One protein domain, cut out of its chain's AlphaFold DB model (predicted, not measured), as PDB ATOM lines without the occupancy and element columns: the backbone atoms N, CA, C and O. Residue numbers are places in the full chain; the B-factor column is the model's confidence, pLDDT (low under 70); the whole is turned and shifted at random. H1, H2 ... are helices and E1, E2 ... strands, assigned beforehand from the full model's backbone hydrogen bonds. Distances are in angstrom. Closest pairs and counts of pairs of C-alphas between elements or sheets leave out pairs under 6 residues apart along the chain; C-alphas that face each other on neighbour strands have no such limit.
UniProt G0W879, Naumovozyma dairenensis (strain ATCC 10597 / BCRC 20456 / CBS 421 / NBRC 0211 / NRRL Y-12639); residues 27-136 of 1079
ATOM      1  N   THR A  27      -1.469   3.772-168.353       46.34
ATOM      2  CA  THR A  27      -1.138   3.931-166.921       46.34
ATOM      3  C   THR A  27      -0.577   5.315-166.567       46.34
ATOM      4  O   THR A  27      -0.036   5.508-165.482       46.34
ATOM      5  N   ASP A  28      -0.691   6.271-167.485       52.09
ATOM      6  CA  ASP A  28       0.163   7.458-167.565       52.09
ATOM      7  C   ASP A  28      -0.495   8.708-166.952       52.09
ATOM      8  O   ASP A  28       0.040   9.807-167.043       52.09
ATOM      9  N   GLU A  29      -1.660   8.542-166.315       72.81
ATOM     10  CA  GLU A  29      -2.454   9.629-165.723       72.81
ATOM     11  C   GLU A  29      -1.752  10.311-164.530       72.81
ATOM     12  O   GLU A  29      -1.994  11.487-164.269       72.81
ATOM     13  N   TYR A  30      -0.850   9.604-163.833       82.00
ATOM     14  CA  TYR A  30      -0.101  10.124-162.683       82.00
ATOM     15  C   TYR A  30       1.348   9.607-162.674       82.00
ATOM     16  O   TYR A  30       1.553   8.394-162.775       82.00
ATOM     17  N   PRO A  31       2.368  10.472-162.502       87.81
ATOM     18  CA  PRO A  31       3.760  10.037-162.481       87.81
ATOM     19  C   PRO A  31       4.082   9.245-161.204       87.81
ATOM     20  O   PRO A  31       3.561   9.524-160.122       87.81
ATOM     21  N   LEU A  32       4.954   8.241-161.335       90.06
ATOM     22  CA  LEU A  32       5.460   7.429-160.227       90.06
ATOM     23  C   LEU A  32       6.785   8.020-159.727       90.06
ATOM     24  O   LEU A  32       7.819   7.853-160.371       90.06
ATOM     25  N   GLU A  33       6.766   8.675-158.568       89.00
ATOM     26  CA  GLU A  33       7.922   9.398-158.025       89.00
ATOM     27  C   GLU A  33       8.278   8.959-156.600       89.00
ATOM     28  O   GLU A  33       7.503   8.299-155.905       89.00
ATOM     29  N   VAL A  34       9.481   9.322-156.150       85.44
ATOM     30  CA  VAL A  34       9.946   9.082-154.779       85.44
ATOM     31  C   VAL A  34       9.744  10.349-153.957       85.44
ATOM     32  O   VAL A  34      10.500  11.309-154.096       85.44
ATOM     33  N   ILE A  35       8.755  10.345-153.060       85.19
ATOM     34  CA  ILE A  35       8.574  11.442-152.102       85.19
ATOM     35  C   ILE A  35       9.541  11.242-150.916       85.19
ATOM     36  O   ILE A  35       9.416  10.244-150.193       85.19
ATOM     37  N   PRO A  36      10.483  12.170-150.653       76.00
ATOM     38  CA  PRO A  36      11.385  12.069-149.508       76.00
ATOM     39  C   PRO A  36      10.654  12.274-148.169       76.00
ATOM     40  O   PRO A  36       9.634  12.960-148.078       76.00
ATOM     41  N   GLY A  37      11.196  11.702-147.091       83.81
ATOM     42  CA  GLY A  37      10.656  11.848-145.734       83.81
ATOM     43  C   GLY A  37       9.721  10.709-145.318       83.81
ATOM     44  O   GLY A  37      10.144   9.558-145.238       83.81
ATOM     45  N   GLU A  38       8.461  11.018-144.994       84.19
ATOM     46  CA  GLU A  38       7.528  10.079-144.333       84.19
ATOM     47  C   GLU A  38       7.234   8.797-145.134       84.19
ATOM     48  O   GLU A  38       6.921   7.763-144.543       84.19
ATOM     49  N   PHE A  39       7.377   8.824-146.462       88.44
ATOM     50  CA  PHE A  39       7.229   7.636-147.310       88.44
ATOM     51  C   PHE A  39       8.466   6.722-147.330       88.44
ATOM     52  O   PHE A  39       8.409   5.665-147.946       88.44
ATOM     53  N   HIS A  40       9.551   7.063-146.623       84.75
ATOM     54  CA  HIS A  40      10.783   6.263-146.542       84.75
ATOM     55  C   HIS A  40      11.367   5.896-147.920       84.75
ATOM     56  O   HIS A  40      11.676   4.734-148.170       84.75
ATOM     57  N   GLU A  41      11.460   6.881-148.820       82.38
ATOM     58  CA  GLU A  41      11.985   6.729-150.192       82.38
ATOM     59  C   GLU A  41      11.207   5.720-151.070       82.38
ATOM     60  O   GLU A  41      11.651   5.314-152.142       82.38
ATOM     61  N   GLN A  42       9.997   5.345-150.651       86.88
ATOM     62  CA  GLN A  42       9.098   4.503-151.428       86.88
ATOM     63  C   GLN A  42       8.571   5.257-152.659       86.88
ATOM     64  O   GLN A  42       8.070   6.378-152.547       86.88
ATOM     65  N   GLN A  43       8.602   4.598-153.819       89.69
ATOM     66  CA  GLN A  43       7.894   5.057-155.014       89.69
ATOM     67  C   GLN A  43       6.373   5.079-154.779       89.69
ATOM     68  O   GLN A  43       5.796   4.132-154.227       89.69
ATOM     69  N   VAL A  44       5.737   6.173-155.192       92.81
ATOM     70  CA  VAL A  44       4.303   6.455-155.062       92.81
ATOM     71  C   VAL A  44       3.803   7.236-156.279       92.81
ATOM     72  O   VAL A  44       4.505   8.086-156.821       92.81
ATOM     73  N   TYR A  45       2.581   6.949-156.715       93.75
ATOM     74  CA  TYR A  45       1.905   7.702-157.769       93.75
ATOM     75  C   TYR A  45       1.443   9.055-157.230       93.75
ATOM     76  O   TYR A  45       0.730   9.112-156.221       93.75
ATOM     77  N   ILE A  46       1.835  10.131-157.903       92.62
ATOM     78  CA  ILE A  46       1.551  11.511-157.513       92.62
ATOM     79  C   ILE A  46       0.211  11.933-158.113       92.62
ATOM     80  O   ILE A  46       0.132  12.318-159.274       92.62
ATOM     81  N   THR A  47      -0.859  11.858-157.319       89.00
ATOM     82  CA  THR A  47      -2.223  12.145-157.801       89.00
ATOM     83  C   THR A  47      -2.534  13.630-158.006       89.00
ATOM     84  O   THR A  47      -3.613  13.956-158.486       89.00
ATOM     85  N   ASP A  48      -1.630  14.526-157.606       88.94
ATOM     86  CA  ASP A  48      -1.710  15.972-157.841       88.94
ATOM     87  C   ASP A  48      -0.288  16.575-157.743       88.94
ATOM     88  O   ASP A  48       0.372  16.356-156.720       88.94
ATOM     89  N   PRO A  49       0.222  17.327-158.741       85.62
ATOM     90  CA  PRO A  49       1.549  17.958-158.681       85.62
ATOM     91  C   PRO A  49       1.768  18.895-157.479       85.62
ATOM     92  O   PRO A  49       2.900  19.045-157.004       85.62
ATOM     93  N   ALA A  50       0.704  19.491-156.925       86.38
ATOM     94  CA  ALA A  50       0.786  20.298-155.708       86.38
ATOM     95  C   ALA A  50       1.338  19.494-154.518       86.38
ATOM     96  O   ALA A  50       1.978  20.069-153.635       86.38
ATOM     97  N   MET A  51       1.169  18.161-154.514       87.31
ATOM     98  CA  MET A  51       1.725  17.271-153.488       87.31
ATOM     99  C   MET A  51       3.244  17.350-153.351       87.31
ATOM    100  O   MET A  51       3.742  17.066-152.263       87.31
ATOM    101  N   ILE A  52       3.970  17.699-154.417       85.94
ATOM    102  CA  ILE A  52       5.433  17.833-154.404       85.94
ATOM    103  C   ILE A  52       5.820  19.281-154.098       85.94
ATOM    104  O   ILE A  52       6.640  19.544-153.220       85.94
ATOM    105  N   HIS A  53       5.229  20.230-154.826       83.06
ATOM    106  CA  HIS A  53       5.694  21.618-154.828       83.06
ATOM    107  C   HIS A  53       5.155  22.455-153.658       83.06
ATOM    108  O   HIS A  53       5.820  23.396-153.229       83.06
ATOM    109  N   ASP A  54       3.986  22.105-153.109       84.12
ATOM    110  CA  ASP A  54       3.226  22.935-152.165       84.12
ATOM    111  C   ASP A  54       2.935  22.250-150.812       84.12
ATOM    112  O   ASP A  54       2.004  22.610-150.086       84.12
ATOM    113  N   ILE A  55       3.798  21.310-150.405       82.81
ATOM    114  CA  ILE A  55       3.758  20.573-149.118       82.81
ATOM    115  C   ILE A  55       3.508  21.495-147.905       82.81
ATOM    116  O   ILE A  55       2.835  21.122-146.941       82.81
ATOM    117  N   SER A  56       4.039  22.721-147.938       82.06
ATOM    118  CA  SER A  56       3.884  23.713-146.868       82.06
ATOM    119  C   SER A  56       2.452  24.250-146.729       82.06
ATOM    120  O   SER A  56       2.033  24.523-145.597       82.06
ATOM    121  N   LYS A  57       1.712  24.358-147.846       83.81
ATOM    122  CA  LYS A  57       0.296  24.760-147.936       83.81
ATOM    123  C   LYS A  57      -0.638  23.576-147.681       83.81
ATOM    124  O   LYS A  57      -1.631  23.723-146.976       83.81
ATOM    125  N   LEU A  58      -0.270  22.383-148.157       86.25
ATOM    126  CA  LEU A  58      -1.030  21.133-147.991       86.25
ATOM    127  C   LEU A  58      -1.047  20.572-146.553       86.25
ATOM    128  O   LEU A  58      -1.539  19.470-146.311       86.25
ATOM    129  N   ASN A  59      -0.539  21.320-145.570       91.69
ATOM    130  CA  ASN A  59      -0.547  20.918-144.172       91.69
ATOM    131  C   ASN A  59      -1.869  21.307-143.483       91.69
ATOM    132  O   ASN A  59      -2.025  22.409-142.950       91.69
ATOM    133  N   TYR A  60      -2.795  20.352-143.412       92.56
ATOM    134  CA  TYR A  60      -4.100  20.459-142.749       92.56
ATOM    135  C   TYR A  60      -4.031  21.090-141.339       92.56
ATOM    136  O   TYR A  60      -4.869  21.911-140.945       92.56
ATOM    137  N   GLY A  61      -3.002  20.727-140.564       89.50
ATOM    138  CA  GLY A  61      -2.772  21.222-139.208       89.50
ATOM    139  C   GLY A  61      -2.316  22.686-139.120       89.50
ATOM    140  O   GLY A  61      -2.484  23.295-138.057       89.50
ATOM    141  N   ARG A  62      -1.768  23.261-140.201       90.00
ATOM    142  CA  ARG A  62      -1.367  24.679-140.284       90.00
ATOM    143  C   ARG A  62      -2.535  25.601-140.611       90.00
ATOM    144  O   ARG A  62      -2.637  26.639-139.972       90.00
ATOM    145  N   ILE A  63      -3.457  25.198-141.489       89.50
ATOM    146  CA  ILE A  63      -4.615  26.031-141.887       89.50
ATOM    147  C   ILE A  63      -5.447  26.451-140.668       89.50
ATOM    148  O   ILE A  63      -5.879  27.588-140.566       89.50
ATOM    149  N   SER A  64      -5.597  25.566-139.674       83.69
ATOM    150  CA  SER A  64      -6.295  25.870-138.408       83.69
ATOM    151  C   SER A  64      -5.579  26.885-137.495       83.69
ATOM    152  O   SER A  64      -6.069  27.170-136.403       83.69
ATOM    153  N   ARG A  65      -4.388  27.354-137.879       87.81
ATOM    154  CA  ARG A  65      -3.563  28.336-137.156       87.81
ATOM    155  C   ARG A  65      -3.397  29.636-137.936       87.81
ATOM    156  O   ARG A  65      -2.980  30.627-137.338       87.81
ATOM    157  N   ASP A  66      -3.698  29.617-139.233       86.38
ATOM    158  CA  ASP A  66      -3.759  30.821-140.043       86.38
ATOM    159  C   ASP A  66      -4.901  31.716-139.536       86.38
ATOM    160  O   ASP A  66      -5.943  31.238-139.072       86.38
ATOM    161  N   LYS A  67      -4.659  33.025-139.555       88.12
ATOM    162  CA  LYS A  67      -5.603  34.067-139.125       88.12
ATOM    163  C   LYS A  67      -5.910  35.081-140.226       88.12
ATOM    164  O   LYS A  67      -6.748  35.945-140.001       88.12
ATOM    165  N   SER A  68      -5.205  35.011-141.354       89.06
ATOM    166  CA  SER A  68      -5.534  35.762-142.565       89.06
ATOM    167  C   SER A  68      -6.617  35.070-143.384       89.06
ATOM    168  O   SER A  68      -7.430  35.764-143.980       89.06
ATOM    169  N   MET A  69      -6.664  33.733-143.359       88.00
ATOM    170  CA  MET A  69      -7.725  32.965-144.012       88.00
ATOM    171  C   MET A  69      -9.021  32.948-143.211       88.00
ATOM    172  O   MET A  69      -9.015  32.702-141.995       88.00
ATOM    173  N   ASP A  70     -10.136  33.102-143.915       90.31
ATOM    174  CA  ASP A  70     -11.463  33.171-143.312       90.31
ATOM    175  C   ASP A  70     -12.006  31.784-142.918       90.31
ATOM    176  O   ASP A  70     -11.562  30.749-143.418       90.31
ATOM    177  N   LYS A  71     -12.993  31.703-142.014       85.62
ATOM    178  CA  LYS A  71     -13.457  30.398-141.470       85.62
ATOM    179  C   LYS A  71     -14.016  29.423-142.519       85.62
ATOM    180  O   LYS A  71     -14.046  28.218-142.250       85.62
ATOM    181  N   ILE A  72     -14.510  29.939-143.644       85.12
ATOM    182  CA  ILE A  72     -15.088  29.163-144.752       85.12
ATOM    183  C   ILE A  72     -13.958  28.643-145.648       85.12
ATOM    184  O   ILE A  72     -13.785  27.435-145.772       85.12
ATOM    185  N   GLU A  73     -13.096  29.542-146.124       88.62
ATOM    186  CA  GLU A  73     -11.855  29.234-146.850       88.62
ATOM    187  C   GLU A  73     -10.990  28.198-146.106       88.62
ATOM    188  O   GLU A  73     -10.559  27.192-146.672       88.62
ATOM    189  N   GLN A  74     -10.832  28.365-144.788       88.25
ATOM    190  CA  GLN A  74     -10.154  27.399-143.925       88.25
ATOM    191  C   GLN A  74     -10.814  26.014-143.879       88.25
ATOM    192  O   GLN A  74     -10.137  25.057-143.502       88.25
ATOM    193  N   GLN A  75     -12.114  25.881-144.144       86.44
ATOM    194  CA  GLN A  75     -12.803  24.587-144.208       86.44
ATOM    195  C   GLN A  75     -12.695  23.968-145.597       86.44
ATOM    196  O   GLN A  75     -12.414  22.775-145.694       86.44
ATOM    197  N   ASP A  76     -12.852  24.762-146.653       87.75
ATOM    198  CA  ASP A  76     -12.794  24.262-148.025       87.75
ATOM    199  C   ASP A  76     -11.366  23.840-148.412       87.75
ATOM    200  O   ASP A  76     -11.181  22.746-148.945       87.75
ATOM    201  N   LEU A  77     -10.328  24.581-148.002       90.06
ATOM    202  CA  LEU A  77      -8.934  24.152-148.190       90.06
ATOM    203  C   LEU A  77      -8.597  22.886-147.370       90.06
ATOM    204  O   LEU A  77      -7.888  21.995-147.841       90.06
ATOM    205  N   LYS A  78      -9.159  22.751-146.159       91.81
ATOM    206  CA  LYS A  78      -9.060  21.522-145.340       91.81
ATOM    207  C   LYS A  78      -9.774  20.331-145.981       91.81
ATOM    208  O   LYS A  78      -9.321  19.199-145.801       91.81
ATOM    209  N   ARG A  79     -10.875  20.574-146.698       88.88
ATOM    210  CA  ARG A  79     -11.632  19.563-147.442       88.88
ATOM    211  C   ARG A  79     -10.837  19.084-148.646       88.88
ATOM    212  O   ARG A  79     -10.541  17.895-148.711       88.88
ATOM    213  N   HIS A  80     -10.372  20.016-149.474       91.44
ATOM    214  CA  HIS A  80      -9.520  19.748-150.629       91.44
ATOM    215  C   HIS A  80      -8.274  18.921-150.260       91.44
ATOM    216  O   HIS A  80      -7.994  17.914-150.901       91.44
ATOM    217  N   ILE A  81      -7.580  19.249-149.159       93.12
ATOM    218  CA  ILE A  81      -6.434  18.455-148.669       93.12
ATOM    219  C   ILE A  81      -6.825  17.031-148.251       93.12
ATOM    220  O   ILE A  81      -6.081  16.088-148.515       93.12
ATOM    221  N   ILE A  82      -7.972  16.843-147.593       92.75
ATOM    222  CA  ILE A  82      -8.433  15.507-147.184       92.75
ATOM    223  C   ILE A  82      -8.908  14.680-148.384       92.75
ATOM    224  O   ILE A  82      -8.678  13.470-148.412       92.75
ATOM    225  N   GLU A  83      -9.508  15.316-149.385       91.06
ATOM    226  CA  GLU A  83      -9.891  14.691-150.651       91.06
ATOM    227  C   GLU A  83      -8.644  14.298-151.459       91.06
ATOM    228  O   GLU A  83      -8.514  13.129-151.820       91.06
ATOM    229  N   MET A  84      -7.660  15.191-151.610       93.19
ATOM    230  CA  MET A  84      -6.355  14.906-152.229       93.19
ATOM    231  C   MET A  84      -5.629  13.750-151.524       93.19
ATOM    232  O   MET A  84      -5.218  12.786-152.170       93.19
ATOM    233  N   ALA A  85      -5.546  13.776-150.189       94.75
ATOM    234  CA  ALA A  85      -4.956  12.695-149.396       94.75
ATOM    235  C   ALA A  85      -5.695  11.356-149.565       94.75
ATOM    236  O   ALA A  85      -5.081  10.285-149.546       94.75
ATOM    237  N   THR A  86      -7.017  11.404-149.745       94.19
ATOM    238  CA  THR A  86      -7.871  10.228-149.948       94.19
ATOM    239  C   THR A  86      -7.706   9.644-151.343       94.19
ATOM    240  O   THR A  86      -7.563   8.426-151.467       94.19
ATOM    241  N   THR A  87      -7.665  10.487-152.376       93.56
ATOM    242  CA  THR A  87      -7.366  10.094-153.759       93.56
ATOM    243  C   THR A  87      -5.975   9.480-153.839       93.56
ATOM    244  O   THR A  87      -5.856   8.335-154.273       93.56
ATOM    245  N   PHE A  88      -4.952  10.144-153.291       94.81
ATOM    246  CA  PHE A  88      -3.587   9.622-153.213       94.81
ATOM    247  C   PHE A  88      -3.523   8.248-152.534       94.81
ATOM    248  O   PHE A  88      -2.958   7.302-153.090       94.81
ATOM    249  N   TYR A  89      -4.129   8.105-151.348       96.00
ATOM    250  CA  TYR A  89      -4.135   6.842-150.605       96.00
ATOM    251  C   TYR A  89      -4.852   5.724-151.372       96.00
ATOM    252  O   TYR A  89      -4.331   4.608-151.454       96.00
ATOM    253  N   ARG A  90      -6.034   6.003-151.940       94.44
ATOM    254  CA  ARG A  90      -6.835   5.019-152.685       94.44
ATOM    255  C   ARG A  90      -6.151   4.606-153.985       94.44
ATOM    256  O   ARG A  90      -6.067   3.409-154.250       94.44
ATOM    257  N   TYR A  91      -5.625   5.562-154.752       94.56
ATOM    258  CA  TYR A  91      -4.919   5.286-156.000       94.56
ATOM    259  C   TYR A  91      -3.676   4.434-155.735       94.56
ATOM    260  O   TYR A  91      -3.550   3.352-156.300       94.56
ATOM    261  N   ASN A  92      -2.814   4.835-154.795       93.75
ATOM    262  CA  ASN A  92      -1.600   4.081-154.487       93.75
ATOM    263  C   ASN A  92      -1.880   2.674-153.941       93.75
ATOM    264  O   ASN A  92      -1.194   1.732-154.323       93.75
ATOM    265  N   ASN A  93      -2.897   2.480-153.094       92.75
ATOM    266  CA  ASN A  93      -3.228   1.133-152.609       92.75
ATOM    267  C   ASN A  93      -3.819   0.221-153.707       92.75
ATOM    268  O   ASN A  93      -3.685  -1.002-153.611       92.75
ATOM    269  N   LYS A  94      -4.439   0.799-154.746       92.38
ATOM    270  CA  LYS A  94      -4.994   0.075-155.900       92.38
ATOM    271  C   LYS A  94      -3.949  -0.216-156.987       92.38
ATOM    272  O   LYS A  94      -3.954  -1.315-157.525       92.38
ATOM    273  N   HIS A  95      -3.090   0.752-157.309       91.00
ATOM    274  CA  HIS A  95      -2.244   0.732-158.511       91.00
ATOM    275  C   HIS A  95      -0.755   0.472-158.250       91.00
ATOM    276  O   HIS A  95      -0.046   0.081-159.174       91.00
ATOM    277  N   LEU A  96      -0.253   0.608-157.012       89.88
ATOM    278  CA  LEU A  96       1.073   0.065-156.694       89.88
ATOM    279  C   LEU A  96       1.032  -1.464-156.767       89.88
ATOM    280  O   LEU A  96       0.152  -2.104-156.182       89.88
ATOM    281  N   ARG A  97       2.028  -2.033-157.456       87.06
ATOM    282  CA  ARG A  97       2.264  -3.479-157.566       87.06
ATOM    283  C   ARG A  97       2.327  -4.107-156.172       87.06
ATOM    284  O   ARG A  97       2.942  -3.537-155.277       87.06
ATOM    285  N   ASP A  98       1.755  -5.297-155.983       85.56
ATOM    286  CA  ASP A  98       1.655  -5.925-154.652       85.56
ATOM    287  C   ASP A  98       3.001  -6.335-154.023       85.56
ATOM    288  O   ASP A  98       3.065  -6.596-152.823       85.56
ATOM    289  N   ASN A  99       4.092  -6.346-154.799       84.06
ATOM    290  CA  ASN A  99       5.453  -6.508-154.281       84.06
ATOM    291  C   ASN A  99       6.074  -5.201-153.743       84.06
ATOM    292  O   ASN A  99       7.117  -5.247-153.091       84.06
ATOM    293  N   VAL A 100       5.453  -4.045-153.994       86.62
ATOM    294  CA  VAL A 100       5.831  -2.751-153.412       86.62
ATOM    295  C   VAL A 100       5.011  -2.527-152.143       86.62
ATOM    296  O   VAL A 100       3.797  -2.725-152.113       86.62
ATOM    297  N   ARG A 101       5.674  -2.080-151.071       88.44
ATOM    298  CA  ARG A 101       5.005  -1.678-149.827       88.44
ATOM    299  C   ARG A 101       3.947  -0.614-150.142       88.44
ATOM    300  O   ARG A 101       4.274   0.414-150.716       88.44
ATOM    301  N   LYS A 102       2.689  -0.834-149.757       92.19
ATOM    302  CA  LYS A 102       1.608   0.140-149.991       92.19
ATOM    303  C   LYS A 102       1.596   1.211-148.882       92.19
ATOM    304  O   LYS A 102       1.834   0.874-147.715       92.19
ATOM    305  N   PRO A 103       1.353   2.501-149.199       93.69
ATOM    306  CA  PRO A 103       1.474   3.585-148.229       93.69
ATOM    307  C   PRO A 103       0.376   3.488-147.167       93.69
ATOM    308  O   PRO A 103      -0.813   3.384-147.473       93.69
ATOM    309  N   SER A 104       0.775   3.533-145.894       94.88
ATOM    310  CA  SER A 104      -0.152   3.327-144.778       94.88
ATOM    311  C   SER A 104      -1.020   4.560-144.493       94.88
ATOM    312  O   SER A 104      -0.579   5.695-144.675       94.88
ATOM    313  N   VAL A 105      -2.215   4.342-143.926       94.69
ATOM    314  CA  VAL A 105      -3.102   5.415-143.416       94.69
ATOM    315  C   VAL A 105      -2.340   6.372-142.493       94.69
ATOM    316  O   VAL A 105      -2.513   7.585-142.565       94.69
ATOM    317  N   THR A 106      -1.450   5.836-141.648       95.25
ATOM    318  CA  THR A 106      -0.590   6.628-140.760       95.25
ATOM    319  C   THR A 106       0.350   7.531-141.559       95.25
ATOM    320  O   THR A 106       0.401   8.729-141.291       95.25
ATOM    321  N   THR A 107       1.052   6.972-142.547       94.75
ATOM    322  CA  THR A 107       2.027   7.675-143.393       94.75
ATOM    323  C   THR A 107       1.375   8.835-144.142       94.75
ATOM    324  O   THR A 107       1.818   9.972-144.018       94.75
ATOM    325  N   VAL A 108       0.264   8.568-144.837       95.06
ATOM    326  CA  VAL A 108      -0.467   9.603-145.582       95.06
ATOM    327  C   VAL A 108      -1.030  10.665-144.637       95.06
ATOM    328  O   VAL A 108      -0.859  11.853-144.894       95.06
ATOM    329  N   SER A 109      -1.617  10.272-143.495       94.81
ATOM    330  CA  SER A 109      -2.143  11.250-142.531       94.81
ATOM    331  C   SER A 109      -1.063  12.212-142.023       94.81
ATOM    332  O   SER A 109      -1.308  13.411-141.940       94.81
ATOM    333  N   LYS A 110       0.156  11.718-141.764       94.12
ATOM    334  CA  LYS A 110       1.281  12.568-141.366       94.12
ATOM    335  C   LYS A 110       1.712  13.533-142.472       94.12
ATOM    336  O   LYS A 110       1.913  14.706-142.167       94.12
ATOM    337  N   TYR A 111       1.858  13.053-143.712       94.19
ATOM    338  CA  TYR A 111       2.355  13.852-144.841       94.19
ATOM    339  C   TYR A 111       1.529  15.130-145.042       94.19
ATOM    340  O   TYR A 111       2.057  16.238-145.015       94.19
ATOM    341  N   PHE A 112       0.206  14.974-145.098       94.19
ATOM    342  CA  PHE A 112      -0.753  16.074-145.221       94.19
ATOM    343  C   PHE A 112      -1.051  16.797-143.888       94.19
ATOM    344  O   PHE A 112      -1.929  17.654-143.814       94.19
ATOM    345  N   GLY A 113      -0.371  16.454-142.786       93.50
ATOM    346  CA  GLY A 113      -0.607  17.046-141.462       93.50
ATOM    347  C   GLY A 113      -2.007  16.791-140.876       93.50
ATOM    348  O   GLY A 113      -2.455  17.542-140.005       93.50
ATOM    349  N   ILE A 114      -2.715  15.764-141.355       93.88
ATOM    350  CA  ILE A 114      -4.060  15.372-140.917       93.88
ATOM    351  C   ILE A 114      -3.946  14.493-139.664       93.88
ATOM    352  O   ILE A 114      -3.119  13.585-139.576       93.88
ATOM    353  N   ALA A 115      -4.822  14.694-138.678       92.38
ATOM    354  CA  ALA A 115      -4.893  13.784-137.538       92.38
ATOM    355  C   ALA A 115      -5.322  12.375-138.000       92.38
ATOM    356  O   ALA A 115      -6.392  12.212-138.583       92.38
ATOM    357  N   ARG A 116      -4.523  11.341-137.689       93.12
ATOM    358  CA  ARG A 116      -4.744   9.946-138.132       93.12
ATOM    359  C   ARG A 116      -6.179   9.444-137.942       93.12
ATOM    360  O   ARG A 116      -6.691   8.773-138.827       93.12
ATOM    361  N   GLN A 117      -6.829   9.774-136.821       88.50
ATOM    362  CA  GLN A 117      -8.225   9.389-136.575       88.50
ATOM    363  C   GLN A 117      -9.192  10.073-137.548       88.50
ATOM    364  O   GLN A 117     -10.095   9.426-138.045       88.50
ATOM    365  N   THR A 118      -8.991  11.356-137.852       87.81
ATOM    366  CA  THR A 118      -9.818  12.114-138.802       87.81
ATOM    367  C   THR A 118      -9.680  11.571-140.224       87.81
ATOM    368  O   THR A 118     -10.674  11.476-140.938       87.81
ATOM    369  N   PHE A 119      -8.469  11.162-140.618       93.00
ATOM    370  CA  PHE A 119      -8.235  10.528-141.917       93.00
ATOM    371  C   PHE A 119      -8.835   9.109-141.984       93.00
ATOM    372  O   PHE A 119      -9.508   8.777-142.952       93.00
ATOM    373  N   ASP A 120      -8.677   8.300-140.931       89.81
ATOM    374  CA  ASP A 120      -9.273   6.958-140.815       89.81
ATOM    375  C   ASP A 120     -10.817   6.992-140.768       89.81
ATOM    376  O   ASP A 120     -11.471   6.202-141.449       89.81
ATOM    377  N   ASP A 121     -11.403   7.941-140.026       84.75
ATOM    378  CA  ASP A 121     -12.848   8.213-139.988       84.75
ATOM    379  C   ASP A 121     -13.366   8.569-141.395       84.75
ATOM    380  O   ASP A 121     -14.375   8.017-141.839       84.75
ATOM    381  N   HIS A 122     -12.665   9.452-142.120       85.62
ATOM    382  CA  HIS A 122     -13.052   9.883-143.467       85.62
ATOM    383  C   HIS A 122     -12.905   8.768-144.517       85.62
ATOM    384  O   HIS A 122     -13.847   8.520-145.269       85.62
ATOM    385  N   LEU A 123     -11.786   8.029-144.530       88.00
ATOM    386  CA  LEU A 123     -11.574   6.892-145.440       88.00
ATOM    387  C   LEU A 123     -12.692   5.842-145.345       88.00
ATOM    388  O   LEU A 123     -13.035   5.226-146.355       88.00
ATOM    389  N   LYS A 124     -13.259   5.666-144.142       84.38
ATOM    390  CA  LYS A 124     -14.354   4.735-143.816       84.38
ATOM    391  C   LYS A 124     -15.761   5.325-143.982       84.38
ATOM    392  O   LYS A 124     -16.731   4.636-143.682       84.38
ATOM    393  N   GLY A 125     -15.898   6.587-144.399       74.06
ATOM    394  CA  GLY A 125     -17.195   7.269-144.500       74.06
ATOM    395  C   GLY A 125     -17.867   7.566-143.150       74.06
ATOM    396  O   GLY A 125     -19.056   7.879-143.096       74.06
ATOM    397  N   PHE A 126     -17.143   7.495-142.031       66.06
ATOM    398  CA  PHE A 126     -17.666   7.838-140.708       66.06
ATOM    399  C   PHE A 126     -17.518   9.341-140.426       66.06
ATOM    400  O   PHE A 126     -16.802   9.749-139.513       66.06
ATOM    401  N   HIS A 127     -18.266  10.173-141.160       56.88
ATOM    402  CA  HIS A 127     -18.300  11.649-141.055       56.88
ATOM    403  C   HIS A 127     -18.895  12.195-139.727       56.88
ATOM    404  O   HIS A 127     -19.559  13.224-139.695       56.88
ATOM    405  N   LYS A 128     -18.682  11.512-138.593       47.44
ATOM    406  CA  LYS A 128     -19.262  11.839-137.275       47.44
ATOM    407  C   LYS A 128     -18.495  12.918-136.493       47.44
ATOM    408  O   LYS A 128     -18.971  13.337-135.445       47.44
ATOM    409  N   ASN A 129     -17.327  13.339-136.984       44.56
ATOM    410  CA  ASN A 129     -16.402  14.270-136.315       44.56
ATOM    411  C   ASN A 129     -15.890  15.405-137.234       44.56
ATOM    412  O   ASN A 129     -14.971  16.134-136.861       44.56
ATOM    413  N   SER A 130     -16.368  15.504-138.476       43.72
ATOM    414  CA  SER A 130     -15.612  16.166-139.543       43.72
ATOM    415  C   SER A 130     -15.844  17.678-139.644       43.72
ATOM    416  O   SER A 130     -16.672  18.105-140.441       43.72
ATOM    417  N   VAL A 131     -15.010  18.461-138.940       47.41
ATOM    418  CA  VAL A 131     -14.828  19.946-138.959       47.41
ATOM    419  C   VAL A 131     -14.403  20.511-140.347       47.41
ATOM    420  O   VAL A 131     -13.732  21.528-140.471       47.41
ATOM    421  N   ILE A 132     -14.735  19.792-141.414       51.25
ATOM    422  CA  ILE A 132     -14.182  19.846-142.780       51.25
ATOM    423  C   ILE A 132     -15.319  20.013-143.800       51.25
ATOM    424  O   ILE A 132     -15.190  20.668-144.832       51.25
ATOM    425  N   PHE A 133     -16.465  19.418-143.480       49.66
ATOM    426  CA  PHE A 133     -17.699  19.463-144.256       49.66
ATOM    427  C   PHE A 133     -18.734  20.342-143.525       49.66
ATOM    428  O   PHE A 133     -19.926  20.062-143.571       49.66
ATOM    429  N   GLY A 134     -18.269  21.344-142.762       41.31
ATOM    430  CA  GLY A 134     -19.061  22.025-141.735       41.31
ATOM    431  C   GLY A 134     -19.478  21.082-140.604       41.31
ATOM    432  O   GLY A 134     -18.858  20.042-140.367       41.31
ATOM    433  N   ALA A 135     -20.596  21.395-139.951       36.75
ATOM    434  CA  ALA A 135     -21.473  20.318-139.521       36.75
ATOM    435  C   ALA A 135     -22.041  19.698-140.805       36.75
ATOM    436  O   ALA A 135     -23.001  20.228-141.361       36.75
ATOM    437  N   ALA A 136     -21.413  18.621-141.295       35.88
ATOM    438  CA  ALA A 136     -21.922  17.881-142.446       35.88
ATOM    439  C   ALA A 136     -23.391  17.581-142.171       35.88
ATOM    440  O   ALA A 136     -23.681  16.880-141.195       35.88
TER     441      ALA A 136
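AT A GLANCE: This is residues 27 to 136 of the 1079 residues of a protein of Naumovozyma dairenensis (strain ATCC 10597 / BCRC 20456 / CBS 421 / NBRC 0211 / NRRL Y-12639) (UniProt G0W879). A small two-stranded hairpin, E1 and E2, lies beside the last part of one long helix, H3, which runs along most of the domain's length, with E2 the nearer strand. Two short helices pack on H3, H2 with residues 74 to 82 of H3 and H4 with residues 85 to 89, while H5 packs on H4 and H1 lies near H3. The printed part has 110 residues with two named strands and five named helices, in the order E1, E2, H1, H2, H3, H4, H5. The class is mostly helix, though under half of the residues are in named elements, and the two-stranded sheet, order E1 - E2, is antiparallel. The whole is compact, with a radius of gyration of the C-alphas of 14.1 A and spans of 42 by 29 by 24 A.

IN THESE COORDINATES: Find C-alpha 32 at (5.460, 7.429, -160.227), where E1 begins; it runs to residue 34, and E2 follows at residues 43 to 45. Then look for H3, residues 73 to 95, which starts at C-alpha 73 at (-11.855, 29.234, -146.850) and is 32.3 A long from first to last C-alpha. Before it come H1, residues 50 to 53, and H2, residues 60 to 63. After it come H4, residues 105 to 111, 10.1 A long, and H5, residues 116 to 123, 10.5 A long, ending at C-alpha 123 at (-11.574, 6.892, -145.440).

HOW THE PARTS SIT: Start at the hairpin E1 and E2, whose directions stand at 137 degrees; N 33 and O 44 are within hydrogen-bond range at 2.9 A, and so are N 44 and O 33 at 2.9 A. From E2 look to H3: their closest C-alphas, those of Tyr 45 and Asn 92, are 6.0 A apart. E1 is apart from H3. H1 and H3 are near each other, with 5 pairs of C-alphas within 10 A. H2 touches H3, closest at the C-alphas of Tyr 60 and Lys 78, 5.7 A. H4 touches H3 at a steep tilt of 51 degrees, opposite ways, closest at the C-alphas of Ala 85 and Val 108, 6.7 A. H5 touches H4 at a steep tilt of 66 degrees, opposite ways, closest at the C-alphas of Ser 109 and Arg 116, 5.3 A. H5 is close to H3 but not clearly touching, about perpendicular at 74 degrees, with the C-alphas of Thr 86 and Leu 123 closest at 6.7 A. In H4 and H5 every O i to N i+4 pair is within hydrogen-bond range, in H3 18 of 19 are, and H1 and H2 are too short for such a pair.

THE WHOLE: The two C-alphas farthest apart are those of Ser 68 and Asn 99, at 45.2 A. The printed part has no cut, and no link is long; those from E2 to H1 and from H4 to H5 are tight. Look last at residues 124 to 136, which hold no named element. The mean pLDDT of the printed part is 84.1, and residues 27 to 28 and 126 to 136 are under 70.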